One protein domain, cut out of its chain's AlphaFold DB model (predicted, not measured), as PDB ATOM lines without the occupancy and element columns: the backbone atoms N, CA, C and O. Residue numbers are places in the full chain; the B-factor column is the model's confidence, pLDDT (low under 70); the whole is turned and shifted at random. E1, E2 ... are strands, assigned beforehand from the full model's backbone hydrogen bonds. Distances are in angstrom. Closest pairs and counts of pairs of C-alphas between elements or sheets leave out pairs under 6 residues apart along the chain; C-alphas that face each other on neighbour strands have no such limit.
ATOM      1  N   LYS A 523     -18.028 -32.293  -2.422       87.75
ATOM      2  CA  LYS A 523     -17.018 -31.251  -2.232       87.75
ATOM      3  C   LYS A 523     -17.382 -30.337  -1.057       87.75
ATOM      4  O   LYS A 523     -18.562 -29.981  -0.923       87.75
ATOM      5  N   PRO A 524     -16.411 -29.910  -0.236       86.06
ATOM      6  CA  PRO A 524     -16.698 -29.089   0.927       86.06
ATOM      7  C   PRO A 524     -17.219 -27.701   0.535       86.06
ATOM      8  O   PRO A 524     -16.827 -27.132  -0.486       86.06
ATOM      9  N   ARG A 525     -18.089 -27.138   1.378       87.19
ATOM     10  CA  ARG A 525     -18.250 -25.676   1.494       87.19
ATOM     11  C   ARG A 525     -17.357 -25.194   2.638       87.19
ATOM     12  O   ARG A 525     -17.155 -25.962   3.579       87.19
ATOM     13  N   CYS A 526     -16.874 -23.959   2.593       87.31
ATOM     14  CA  CYS A 526     -16.207 -23.340   3.736       87.31
ATOM     15  C   CYS A 526     -16.948 -22.091   4.225       87.31
ATOM     16  O   CYS A 526     -17.766 -21.520   3.502       87.31
ATOM     17  N   GLU A 527     -16.682 -21.712   5.468       88.62
ATOM     18  CA  GLU A 527     -17.318 -20.610   6.190       88.62
ATOM     19  C   GLU A 527     -16.248 -19.978   7.095       88.62
ATOM     20  O   GLU A 527     -15.534 -20.717   7.776       88.62
ATOM     21  N   ILE A 528     -16.075 -18.650   7.050       86.50
ATOM     22  CA  ILE A 528     -15.041 -17.941   7.825       86.50
ATOM     23  C   ILE A 528     -15.706 -17.072   8.888       86.50
ATOM     24  O   ILE A 528     -16.536 -16.224   8.569       86.50
ATOM     25  N   GLU A 529     -15.291 -17.247  10.138       88.88
ATOM     26  CA  GLU A 529     -15.665 -16.391  11.262       88.88
ATOM     27  C   GLU A 529     -14.438 -15.639  11.794       88.88
ATOM     28  O   GLU A 529     -13.341 -16.191  11.813       88.88
ATOM     29  N   ARG A 530     -14.621 -14.406  12.280       87.25
ATOM     30  CA  ARG A 530     -13.613 -13.664  13.057       87.25
ATOM     31  C   ARG A 530     -13.993 -13.733  14.535       87.25
ATOM     32  O   ARG A 530     -15.118 -13.370  14.883       87.25
ATOM     33  N   ARG A 531     -13.090 -14.215  15.390       83.81
ATOM     34  CA  ARG A 531     -13.272 -14.305  16.846       83.81
ATOM     35  C   ARG A 531     -11.976 -13.968  17.572       83.81
ATOM     36  O   ARG A 531     -10.903 -14.366  17.143       83.81
ATOM     37  N   GLU A 532     -12.103 -13.314  18.712       83.12
ATOM     38  CA  GLU A 532     -11.021 -13.151  19.682       83.12
ATOM     39  C   GLU A 532     -10.844 -14.475  20.452       83.12
ATOM     40  O   GLU A 532     -11.823 -15.039  20.955       83.12
ATOM     41  N   ILE A 533      -9.624 -15.016  20.474       80.50
ATOM     42  CA  ILE A 533      -9.244 -16.265  21.157       80.50
ATOM     43  C   ILE A 533      -7.911 -16.007  21.858       80.50
ATOM     44  O   ILE A 533      -6.980 -15.559  21.201       80.50
ATOM     45  N   ASP A 534      -7.808 -16.288  23.158       81.31
ATOM     46  CA  ASP A 534      -6.589 -16.074  23.960       81.31
ATOM     47  C   ASP A 534      -5.978 -14.662  23.771       81.31
ATOM     48  O   ASP A 534      -4.777 -14.504  23.557       81.31
ATOM     49  N   ASP A 535      -6.842 -13.636  23.808       78.56
ATOM     50  CA  ASP A 535      -6.555 -12.214  23.535       78.56
ATOM     51  C   ASP A 535      -5.960 -11.924  22.130       78.56
ATOM     52  O   ASP A 535      -5.333 -10.888  21.903       78.56
ATOM     53  N   GLN A 536      -6.174 -12.825  21.160       78.56
ATOM     54  CA  GLN A 536      -5.732 -12.696  19.766       78.56
ATOM     55  C   GLN A 536      -6.901 -12.741  18.772       78.56
ATOM     56  O   GLN A 536      -7.706 -13.678  18.735       78.56
ATOM     57  N   ASP A 537      -6.967 -11.735  17.902       80.31
ATOM     58  CA  ASP A 537      -7.957 -11.633  16.829       80.31
ATOM     59  C   ASP A 537      -7.702 -12.700  15.751       80.31
ATOM     60  O   ASP A 537      -6.688 -12.681  15.052       80.31
ATOM     61  N   THR A 538      -8.603 -13.675  15.642       82.31
ATOM     62  CA  THR A 538      -8.379 -14.920  14.897       82.31
ATOM     63  C   THR A 538      -9.478 -15.162  13.867       82.31
ATOM     64  O   THR A 538     -10.673 -15.145  14.174       82.31
ATOM     65  N   LEU A 539      -9.080 -15.465  12.632       83.06
ATOM     66  CA  LEU A 539      -9.964 -16.003  11.603       83.06
ATOM     67  C   LEU A 539     -10.032 -17.530  11.721       83.06
ATOM     68  O   LEU A 539      -9.011 -18.218  11.675       83.06
ATOM     69  N   ILE A 540     -11.244 -18.064  11.838       85.19
ATOM     70  CA  ILE A 540     -11.537 -19.499  11.866       85.19
ATOM     71  C   ILE A 540     -12.203 -19.862  10.542       85.19
ATOM     72  O   ILE A 540     -13.324 -19.420  10.285       85.19
ATOM     73  N   CYS A 541     -11.563 -20.687   9.716       83.56
ATOM     74  CA  CYS A 541     -12.224 -21.297   8.566       83.56
ATOM     75  C   CYS A 541     -12.735 -22.691   8.942       83.56
ATOM     76  O   CYS A 541     -11.943 -23.572   9.269       83.56
ATOM     77  N   THR A 542     -14.052 -22.899   8.869       83.12
ATOM     78  CA  THR A 542     -14.694 -24.210   9.066       83.12
ATOM     79  C   THR A 542     -15.062 -24.821   7.716       83.12
ATOM     80  O   THR A 542     -15.651 -24.144   6.868       83.12
ATOM     81  N   ALA A 543     -14.743 -26.100   7.512       83.25
ATOM     82  CA  ALA A 543     -15.060 -26.849   6.300       83.25
ATOM     83  C   ALA A 543     -16.191 -27.864   6.539       83.25
ATOM     84  O   ALA A 543     -16.185 -28.601   7.517       83.25
ATOM     85  N   TYR A 544     -17.147 -27.944   5.607       83.94
ATOM     86  CA  TYR A 544     -18.274 -28.882   5.662       83.94
ATOM     87  C   TYR A 544     -18.345 -29.706   4.364       83.94
ATOM     88  O   TYR A 544     -18.932 -29.262   3.367       83.94
ATOM     89  N   GLY A 545     -17.735 -30.895   4.367       82.38
ATOM     90  CA  GLY A 545     -17.643 -31.830   3.232       82.38
ATOM     91  C   GLY A 545     -18.167 -33.236   3.546       82.38
ATOM     92  O   GLY A 545     -18.634 -33.495   4.650       82.38
ATOM     93  N   ASN A 546     -18.111 -34.134   2.559       83.06
ATOM     94  CA  ASN A 546     -18.252 -35.581   2.751       83.06
ATOM     95  C   ASN A 546     -17.338 -36.320   1.742       83.06
ATOM     96  O   ASN A 546     -17.561 -36.160   0.540       83.06
ATOM     97  N   PRO A 547     -16.313 -37.084   2.171       78.31
ATOM     98  CA  PRO A 547     -15.923 -37.300   3.564       78.31
ATOM     99  C   PRO A 547     -15.455 -36.005   4.240       78.31
ATOM    100  O   PRO A 547     -15.140 -35.011   3.579       78.31
ATOM    101  N   GLU A 548     -15.458 -36.031   5.567       71.06
ATOM    102  CA  GLU A 548     -14.970 -34.950   6.432       71.06
ATOM    103  C   GLU A 548     -13.433 -34.957   6.538       71.06
ATOM    104  O   GLU A 548     -12.822 -33.929   6.802       71.06
ATOM    105  N   GLU A 549     -12.800 -36.098   6.252       62.94
ATOM    106  CA  GLU A 549     -11.347 -36.271   6.262       62.94
ATOM    107  C   GLU A 549     -10.764 -36.220   4.839       62.94
ATOM    108  O   GLU A 549     -11.301 -36.822   3.904       62.94
ATOM    109  N   ALA A 550      -9.633 -35.530   4.684       49.47
ATOM    110  CA  ALA A 550      -8.739 -35.690   3.543       49.47
ATOM    111  C   ALA A 550      -7.626 -36.680   3.924       49.47
ATOM    112  O   ALA A 550      -7.013 -36.540   4.983       49.47
ATOM    113  N   GLU A 551      -7.356 -37.673   3.076       38.09
ATOM    114  CA  GLU A 551      -6.269 -38.627   3.313       38.09
ATOM    115  C   GLU A 551      -4.900 -37.948   3.157       38.09
ATOM    116  O   GLU A 551      -4.472 -37.654   2.047       38.09
ATOM    117  N   GLY A 561       1.489 -17.205   9.211       40.12
ATOM    118  CA  GLY A 561       0.836 -17.128  10.522       40.12
ATOM    119  C   GLY A 561       0.894 -18.489  11.219       40.12
ATOM    120  O   GLY A 561       0.906 -19.515  10.540       40.12
ATOM    121  N   ASP A 562       0.967 -18.509  12.551       42.50
ATOM    122  CA  ASP A 562       1.046 -19.758  13.320       42.50
ATOM    123  C   ASP A 562      -0.308 -20.486  13.270       42.50
ATOM    124  O   ASP A 562      -1.320 -19.975  13.758       42.50
ATOM    125  N   SER A 563      -0.359 -21.663  12.641       46.16
ATOM    126  CA  SER A 563      -1.618 -22.360  12.354       46.16
ATOM    127  C   SER A 563      -1.702 -23.719  13.047       46.16
ATOM    128  O   SER A 563      -0.996 -24.663  12.684       46.16
ATOM    129  N   LYS A 564      -2.651 -23.863  13.978       49.16
ATOM    130  CA  LYS A 564      -3.164 -25.179  14.386       49.16
ATOM    131  C   LYS A 564      -4.278 -25.589  13.426       49.16
ATOM    132  O   LYS A 564      -5.253 -24.858  13.262       49.16
ATOM    133  N   ALA A 565      -4.151 -26.766  12.824       50.56
ATOM    134  CA  ALA A 565      -5.224 -27.403  12.069       50.56
ATOM    135  C   ALA A 565      -5.928 -28.449  12.944       50.56
ATOM    136  O   ALA A 565      -5.286 -29.351  13.486       50.56
ATOM    137  N   LEU A 566      -7.247 -28.334  13.064       55.31
ATOM    138  CA  LEU A 566      -8.141 -29.399  13.514       55.31
ATOM    139  C   LEU A 566      -8.825 -29.997  12.271       55.31
ATOM    140  O   LEU A 566      -8.886 -29.340  11.234       55.31
ATOM    141  N   LYS A 567      -9.327 -31.238  12.337       58.09
ATOM    142  CA  LYS A 567      -9.813 -31.967  11.144       58.09
ATOM    143  C   LYS A 567     -10.877 -31.214  10.329       58.09
ATOM    144  O   LYS A 567     -10.900 -31.342   9.112       58.09
ATOM    145  N   ASP A 568     -11.711 -30.418  10.993       64.31
ATOM    146  CA  ASP A 568     -12.795 -29.617  10.416       64.31
ATOM    147  C   ASP A 568     -12.458 -28.120  10.251       64.31
ATOM    148  O   ASP A 568     -13.228 -27.386   9.622       64.31
ATOM    149  N   LYS A 569     -11.350 -27.639  10.842       74.12
ATOM    150  CA  LYS A 569     -11.083 -26.204  11.054       74.12
ATOM    151  C   LYS A 569      -9.611 -25.813  10.953       74.12
ATOM    152  O   LYS A 569      -8.762 -26.373  11.645       74.12
ATOM    153  N   SER A 570      -9.333 -24.749  10.204       76.38
ATOM    154  CA  SER A 570      -8.063 -24.020  10.272       76.38
ATOM    155  C   SER A 570      -8.231 -22.684  10.999       76.38
ATOM    156  O   SER A 570      -9.243 -21.995  10.852       76.38
ATOM    157  N   PHE A 571      -7.223 -22.331  11.794       78.75
ATOM    158  CA  PHE A 571      -7.150 -21.088  12.558       78.75
ATOM    159  C   PHE A 571      -6.004 -20.232  12.008       78.75
ATOM    160  O   PHE A 571      -4.918 -20.753  11.747       78.75
ATOM    161  N   TYR A 572      -6.251 -18.934  11.832       76.69
ATOM    162  CA  TYR A 572      -5.281 -17.954  11.349       76.69
ATOM    163  C   TYR A 572      -5.349 -16.691  12.215       76.69
ATOM    164  O   TYR A 572      -6.355 -15.982  12.202       76.69
ATOM    165  N   ILE A 573      -4.289 -16.421  12.971       78.44
ATOM    166  CA  ILE A 573      -4.177 -15.243  13.841       78.44
ATOM    167  C   ILE A 573      -3.829 -14.011  12.993       78.44
ATOM    168  O   ILE A 573      -2.944 -14.069  12.140       78.44
ATOM    169  N   LEU A 574      -4.523 -12.897  13.226       74.94
ATOM    170  CA  LEU A 574      -4.259 -11.610  12.583       74.94
ATOM    171  C   LEU A 574      -3.156 -10.864  13.352       74.94
ATOM    172  O   LEU A 574      -3.236 -10.697  14.566       74.94
ATOM    173  N   THR A 575      -2.117 -10.407  12.649       69.25
ATOM    174  CA  THR A 575      -1.028  -9.607  13.234       69.25
ATOM    175  C   THR A 575      -1.404  -8.123  13.311       69.25
ATOM    176  O   THR A 575      -2.103  -7.610  12.437       69.25
ATOM    177  N   GLU A 576      -0.904  -7.402  14.324       63.19
ATOM    178  CA  GLU A 576      -1.136  -5.953  14.522       63.19
ATOM    179  C   GLU A 576      -0.367  -5.049  13.524       63.19
ATOM    180  O   GLU A 576       0.118  -3.965  13.858       63.19
ATOM    181  N   ASP A 577      -0.245  -5.475  12.267       58.50
ATOM    182  CA  ASP A 577       0.374  -4.685  11.208       58.50
ATOM    183  C   ASP A 577      -0.595  -3.602  10.704       58.50
ATOM    184  O   ASP A 577      -1.663  -3.882  10.157       58.50
ATOM    185  N   TYR A 578      -0.181  -2.340  10.836       51.97
ATOM    186  CA  TYR A 578      -0.982  -1.115  10.654       51.97
ATOM    187  C   TYR A 578      -1.433  -0.803   9.199       51.97
ATOM    188  O   TYR A 578      -1.590   0.358   8.826       51.97
ATOM    189  N   ALA A 579      -1.579  -1.820   8.343       52.84
ATOM    190  CA  ALA A 579      -1.797  -1.690   6.896       52.84
ATOM    191  C   ALA A 579      -2.646  -2.825   6.271       52.84
ATOM    192  O   ALA A 579      -2.540  -3.096   5.070       52.84
ATOM    193  N   ILE A 580      -3.451  -3.540   7.067       57.41
ATOM    194  CA  ILE A 580      -4.180  -4.744   6.630       57.41
ATOM    195  C   ILE A 580      -5.691  -4.479   6.502       57.41
ATOM    196  O   ILE A 580      -6.512  -5.000   7.247       57.41
ATOM    197  N   ALA A 581      -6.058  -3.704   5.478       60.59
ATOM    198  CA  ALA A 581      -7.352  -3.866   4.820       60.59
ATOM    199  C   ALA A 581      -7.187  -4.952   3.741       60.59
ATOM    200  O   ALA A 581      -6.607  -4.685   2.685       60.59
ATOM    201  N   ARG A 582      -7.590  -6.201   4.025       71.88
ATOM    202  CA  ARG A 582      -7.381  -7.344   3.110       71.88
ATOM    203  C   ARG A 582      -8.552  -8.324   3.099       71.88
ATOM    204  O   ARG A 582      -9.157  -8.617   4.129       71.88
ATOM    205  N   THR A 583      -8.807  -8.880   1.919       78.75
ATOM    206  CA  THR A 583      -9.740  -9.986   1.697       78.75
ATOM    207  C   THR A 583      -9.031 -11.312   1.979       78.75
ATOM    208  O   THR A 583      -8.142 -11.724   1.230       78.75
ATOM    209  N   TYR A 584      -9.405 -11.981   3.066       82.06
ATOM    210  CA  TYR A 584      -8.907 -13.309   3.414       82.06
ATOM    211  C   TYR A 584      -9.759 -14.369   2.731       82.06
ATOM    212  O   TYR A 584     -10.985 -14.302   2.780       82.06
ATOM    213  N   ARG A 585      -9.116 -15.360   2.110       82.38
ATOM    214  CA  ARG A 585      -9.772 -16.393   1.304       82.38
ATOM    215  C   ARG A 585      -9.369 -17.782   1.776       82.38
ATOM    216  O   ARG A 585      -8.189 -18.115   1.771       82.38
ATOM    217  N   CYS A 586     -10.356 -18.605   2.111       83.38
ATOM    218  CA  CYS A 586     -10.160 -20.005   2.467       83.38
ATOM    219  C   CYS A 586     -10.630 -20.924   1.327       83.38
ATOM    220  O   CYS A 586     -11.586 -20.614   0.611       83.38
ATOM    221  N   VAL A 587      -9.953 -22.061   1.152       82.44
ATOM    222  CA  VAL A 587     -10.303 -23.104   0.178       82.44
ATOM    223  C   VAL A 587     -10.240 -24.454   0.881       82.44
ATOM    224  O   VAL A 587      -9.173 -24.878   1.309       82.44
ATOM    225  N   ALA A 588     -11.376 -25.141   0.983       81.75
ATOM    226  CA  ALA A 588     -11.434 -26.496   1.521       81.75
ATOM    227  C   ALA A 588     -11.314 -27.547   0.401       81.75
ATOM    228  O   ALA A 588     -11.791 -27.340  -0.720       81.75
ATOM    229  N   ASN A 589     -10.720 -28.700   0.709       79.81
ATOM    230  CA  ASN A 589     -10.545 -29.824  -0.213       79.81
ATOM    231  C   ASN A 589     -10.798 -31.157   0.514       79.81
ATOM    232  O   ASN A 589     -10.455 -31.289   1.683       79.81
ATOM    233  N   ASN A 590     -11.388 -32.136  -0.173       81.12
ATOM    234  CA  ASN A 590     -11.527 -33.521   0.294       81.12
ATOM    235  C   ASN A 590     -11.412 -34.481  -0.906       81.12
ATOM    236  O   ASN A 590     -11.135 -34.045  -2.023       81.12
ATOM    237  N   THR A 591     -11.653 -35.781  -0.722       79.94
ATOM    238  CA  THR A 591     -11.521 -36.772  -1.812       79.94
ATOM    239  C   THR A 591     -12.548 -36.618  -2.949       79.94
ATOM    240  O   THR A 591     -12.323 -37.137  -4.040       79.94
ATOM    241  N   ALA A 592     -13.630 -35.847  -2.762       80.50
ATOM    242  CA  ALA A 592     -14.531 -35.429  -3.847       80.50
ATOM    243  C   ALA A 592     -14.002 -34.204  -4.639       80.50
ATOM    244  O   ALA A 592     -14.606 -33.780  -5.631       80.50
ATOM    245  N   GLY A 593     -12.864 -33.642  -4.220       80.81
ATOM    246  CA  GLY A 593     -12.129 -32.548  -4.849       80.81
ATOM    247  C   GLY A 593     -12.407 -31.167  -4.247       80.81
ATOM    248  O   GLY A 593     -13.324 -30.972  -3.450       80.81
ATOM    249  N   ALA A 594     -11.625 -30.177  -4.686       82.00
ATOM    250  CA  ALA A 594     -11.640 -28.836  -4.106       82.00
ATOM    251  C   ALA A 594     -13.024 -28.172  -4.194       82.00
ATOM    252  O   ALA A 594     -13.685 -28.220  -5.244       82.00
ATOM    253  N   GLY A 595     -13.439 -27.572  -3.077       82.69
ATOM    254  CA  GLY A 595     -14.680 -26.826  -2.923       82.69
ATOM    255  C   GLY A 595     -14.633 -25.427  -3.537       82.69
ATOM    256  O   GLY A 595     -13.606 -24.981  -4.052       82.69
ATOM    257  N   GLN A 596     -15.758 -24.715  -3.464       86.81
ATOM    258  CA  GLN A 596     -15.759 -23.278  -3.733       86.81
ATOM    259  C   GLN A 596     -15.112 -22.541  -2.553       86.81
ATOM    260  O   GLN A 596     -15.288 -22.928  -1.397       86.81
ATOM    261  N   PHE A 597     -14.359 -21.488  -2.863       85.00
ATOM    262  CA  PHE A 597     -13.739 -20.637  -1.859       85.00
ATOM    263  C   PHE A 597     -14.773 -19.761  -1.145       85.00
ATOM    264  O   PHE A 597     -15.791 -19.378  -1.720       85.00
ATOM    265  N   CYS A 598     -14.468 -19.430   0.100       84.88
ATOM    266  CA  CYS A 598     -15.178 -18.462   0.923       84.88
ATOM    267  C   CYS A 598     -14.205 -17.331   1.273       84.88
ATOM    268  O   CYS A 598     -12.990 -17.555   1.332       84.88
ATOM    269  N   GLU A 599     -14.716 -16.119   1.473       86.75
ATOM    270  CA  GLU A 599     -13.885 -14.940   1.709       86.75
ATOM    271  C   GLU A 599     -14.493 -13.976   2.731       86.75
ATOM    272  O   GLU A 599     -15.712 -13.921   2.896       86.75
ATOM    273  N   ILE A 600     -13.627 -13.244   3.433       85.00
ATOM    274  CA  ILE A 600     -13.991 -12.212   4.408       85.00
ATOM    275  C   ILE A 600     -13.091 -10.989   4.221       85.00
ATOM    276  O   ILE A 600     -11.867 -11.104   4.159       85.00
ATOM    277  N   GLU A 601     -13.690  -9.805   4.135       80.44
ATOM    278  CA  GLU A 601     -12.952  -8.544   4.136       80.44
ATOM    279  C   GLU A 601     -12.707  -8.099   5.580       80.44
ATOM    280  O   GLU A 601     -13.629  -7.688   6.289       80.44
ATOM    281  N   VAL A 602     -11.451  -8.170   6.024       78.31
ATOM    282  CA  VAL A 602     -11.031  -7.512   7.262       78.31
ATOM    283  C   VAL A 602     -10.789  -6.048   6.910       78.31
ATOM    284  O   VAL A 602      -9.775  -5.699   6.309       78.31
ATOM    285  N   ALA A 603     -11.780  -5.208   7.209       65.69
ATOM    286  CA  ALA A 603     -11.702  -3.766   7.016       65.69
ATOM    287  C   ALA A 603     -10.799  -3.106   8.072       65.69
ATOM    288  O   ALA A 603     -10.708  -3.574   9.208       65.69
ATOM    289  N   GLU A 604     -10.180  -1.984   7.699       58.53
ATOM    290  CA  GLU A 604      -9.362  -1.166   8.599       58.53
ATOM    291  C   GLU A 604     -10.160  -0.748   9.848       58.53
ATOM    292  O   GLU A 604     -11.314  -0.312   9.763       58.53
ATOM    293  N   GLN A 605      -9.541  -0.877  11.023       52.66
ATOM    294  CA  GLN A 605     -10.164  -0.569  12.308       52.66
ATOM    295  C   GLN A 605     -10.335   0.955  12.453       52.66
ATOM    296  O   GLN A 605      -9.443   1.637  12.955       52.66
ATOM    297  N   LEU A 606     -11.477   1.470  11.971       47.59
ATOM    298  CA  LEU A 606     -11.797   2.899  11.809       47.59
ATOM    299  C   LEU A 606     -11.183   3.785  12.901       47.59
ATOM    300  O   LEU A 606     -11.562   3.709  14.075       47.59
ATOM    301  N   ALA A 607     -10.246   4.639  12.483       50.59
ATOM    302  CA  ALA A 607      -9.411   5.420  13.381       50.59
ATOM    303  C   ALA A 607     -10.233   6.257  14.382       50.59
ATOM    304  O   ALA A 607     -11.303   6.788  14.074       50.59
ATOM    305  N   TRP A 608      -9.705   6.361  15.605       51.38
ATOM    306  CA  TRP A 608     -10.435   6.669  16.844       51.38
ATOM    307  C   TRP A 608     -11.348   7.908  16.822       51.38
ATOM    308  O   TRP A 608     -12.356   7.940  17.530       51.38
ATOM    309  N   TRP A 609     -11.054   8.905  15.988       48.62
ATOM    310  CA  TRP A 609     -11.896  10.085  15.766       48.62
ATOM    311  C   TRP A 609     -13.282   9.766  15.169       48.62
ATOM    312  O   TRP A 609     -14.219  10.525  15.403       48.62
TER     313      TRP A 609
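What this domain is: This is residues 523 to 551 and 561 to 609 of the 665 residues of an uncharacterized protein of Glossina brevipalpis (UniProt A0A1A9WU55). This is a small, uneven sandwich: a long, twisted hairpin, E1 and E2, with the short strand E3 beside E2, makes one sheet, and the short hairpin E4 and E5 makes a second sheet that faces part of it. A tail, residues 603 to 609, runs on past E5 and lengthens the whole at one end. The printed part has 78 residues, with no named helix and five named strands in the order E1, E2, E3, E4, E5; both sheets, E1 - E2 - E3 and E4 - E5, are antiparallel. The class is all strand, though under half of the residues, 37 of 78, are in named elements. The whole is only just loose, close to compact, with a radius of gyration of the C-alphas of 14.2 A, and spans 49 by 24 by 16 A.

How they stand to each other: Start at E1, residues 523 to 533, which forms a hairpin with E2, residues 536 to 546, antiparallel at 160 degrees; look for N 529 and O 540, 2.9 A apart, within hydrogen-bond range. E1 bends by 62 degrees at residue 530. E2 is the inner strand, and its other neighbour is E3, residues 569 to 573, antiparallel at 161 degrees, with N 539 and O 572 at 2.8 A. Residues 565 to 566 form a short antiparallel pairing with residues 569 to 570 of E3. Next come E4, residues 582 to 586, and E5, residues 598 to 602, a hairpin at 155 degrees with N 584 and O 600 at 2.8 A. The two sheets form a sandwich, two sheets face to face, their best planes 24 degrees apart. The closest C-alphas of E1 and E5 are those of Cys 526 and Cys 598, 5.7 A apart; those of E2 and E4 are Cys 541 and Cys 586, at 6.6 A. E2 and E5 are near each other, with 6 pairs of C-alphas within 10 A, while E3 and E5 are apart.

Where its parts are: Find C-alpha 523 at (-17.018, -31.251, -2.232); from there E1 runs 28.8 A to C-alpha 533 at (-9.244, -16.265, 21.157). E2 returns over 31.1 A, from residue 536 to residue 546. E3 measures 13.3 A from residue 569 to residue 573, E4 13.0 A from 582 to 586, and E5 13.3 A from 598 to C-alpha 602 at (-11.031, -7.512, 7.262).

The domain as a whole: The two C-alphas farthest apart are those of Glu 551 and Trp 609, 50.6 A. Residues 552 to 560 are not printed, and C-alphas 551 and 561 are 23.8 A apart across this cut. The link from E4 to E5 is long, with 11 residues. The mean pLDDT of the printed part is 72.9; look for values under 70 at residues 549 to 551, 561 to 568, 575 to 581 and 603 to 609.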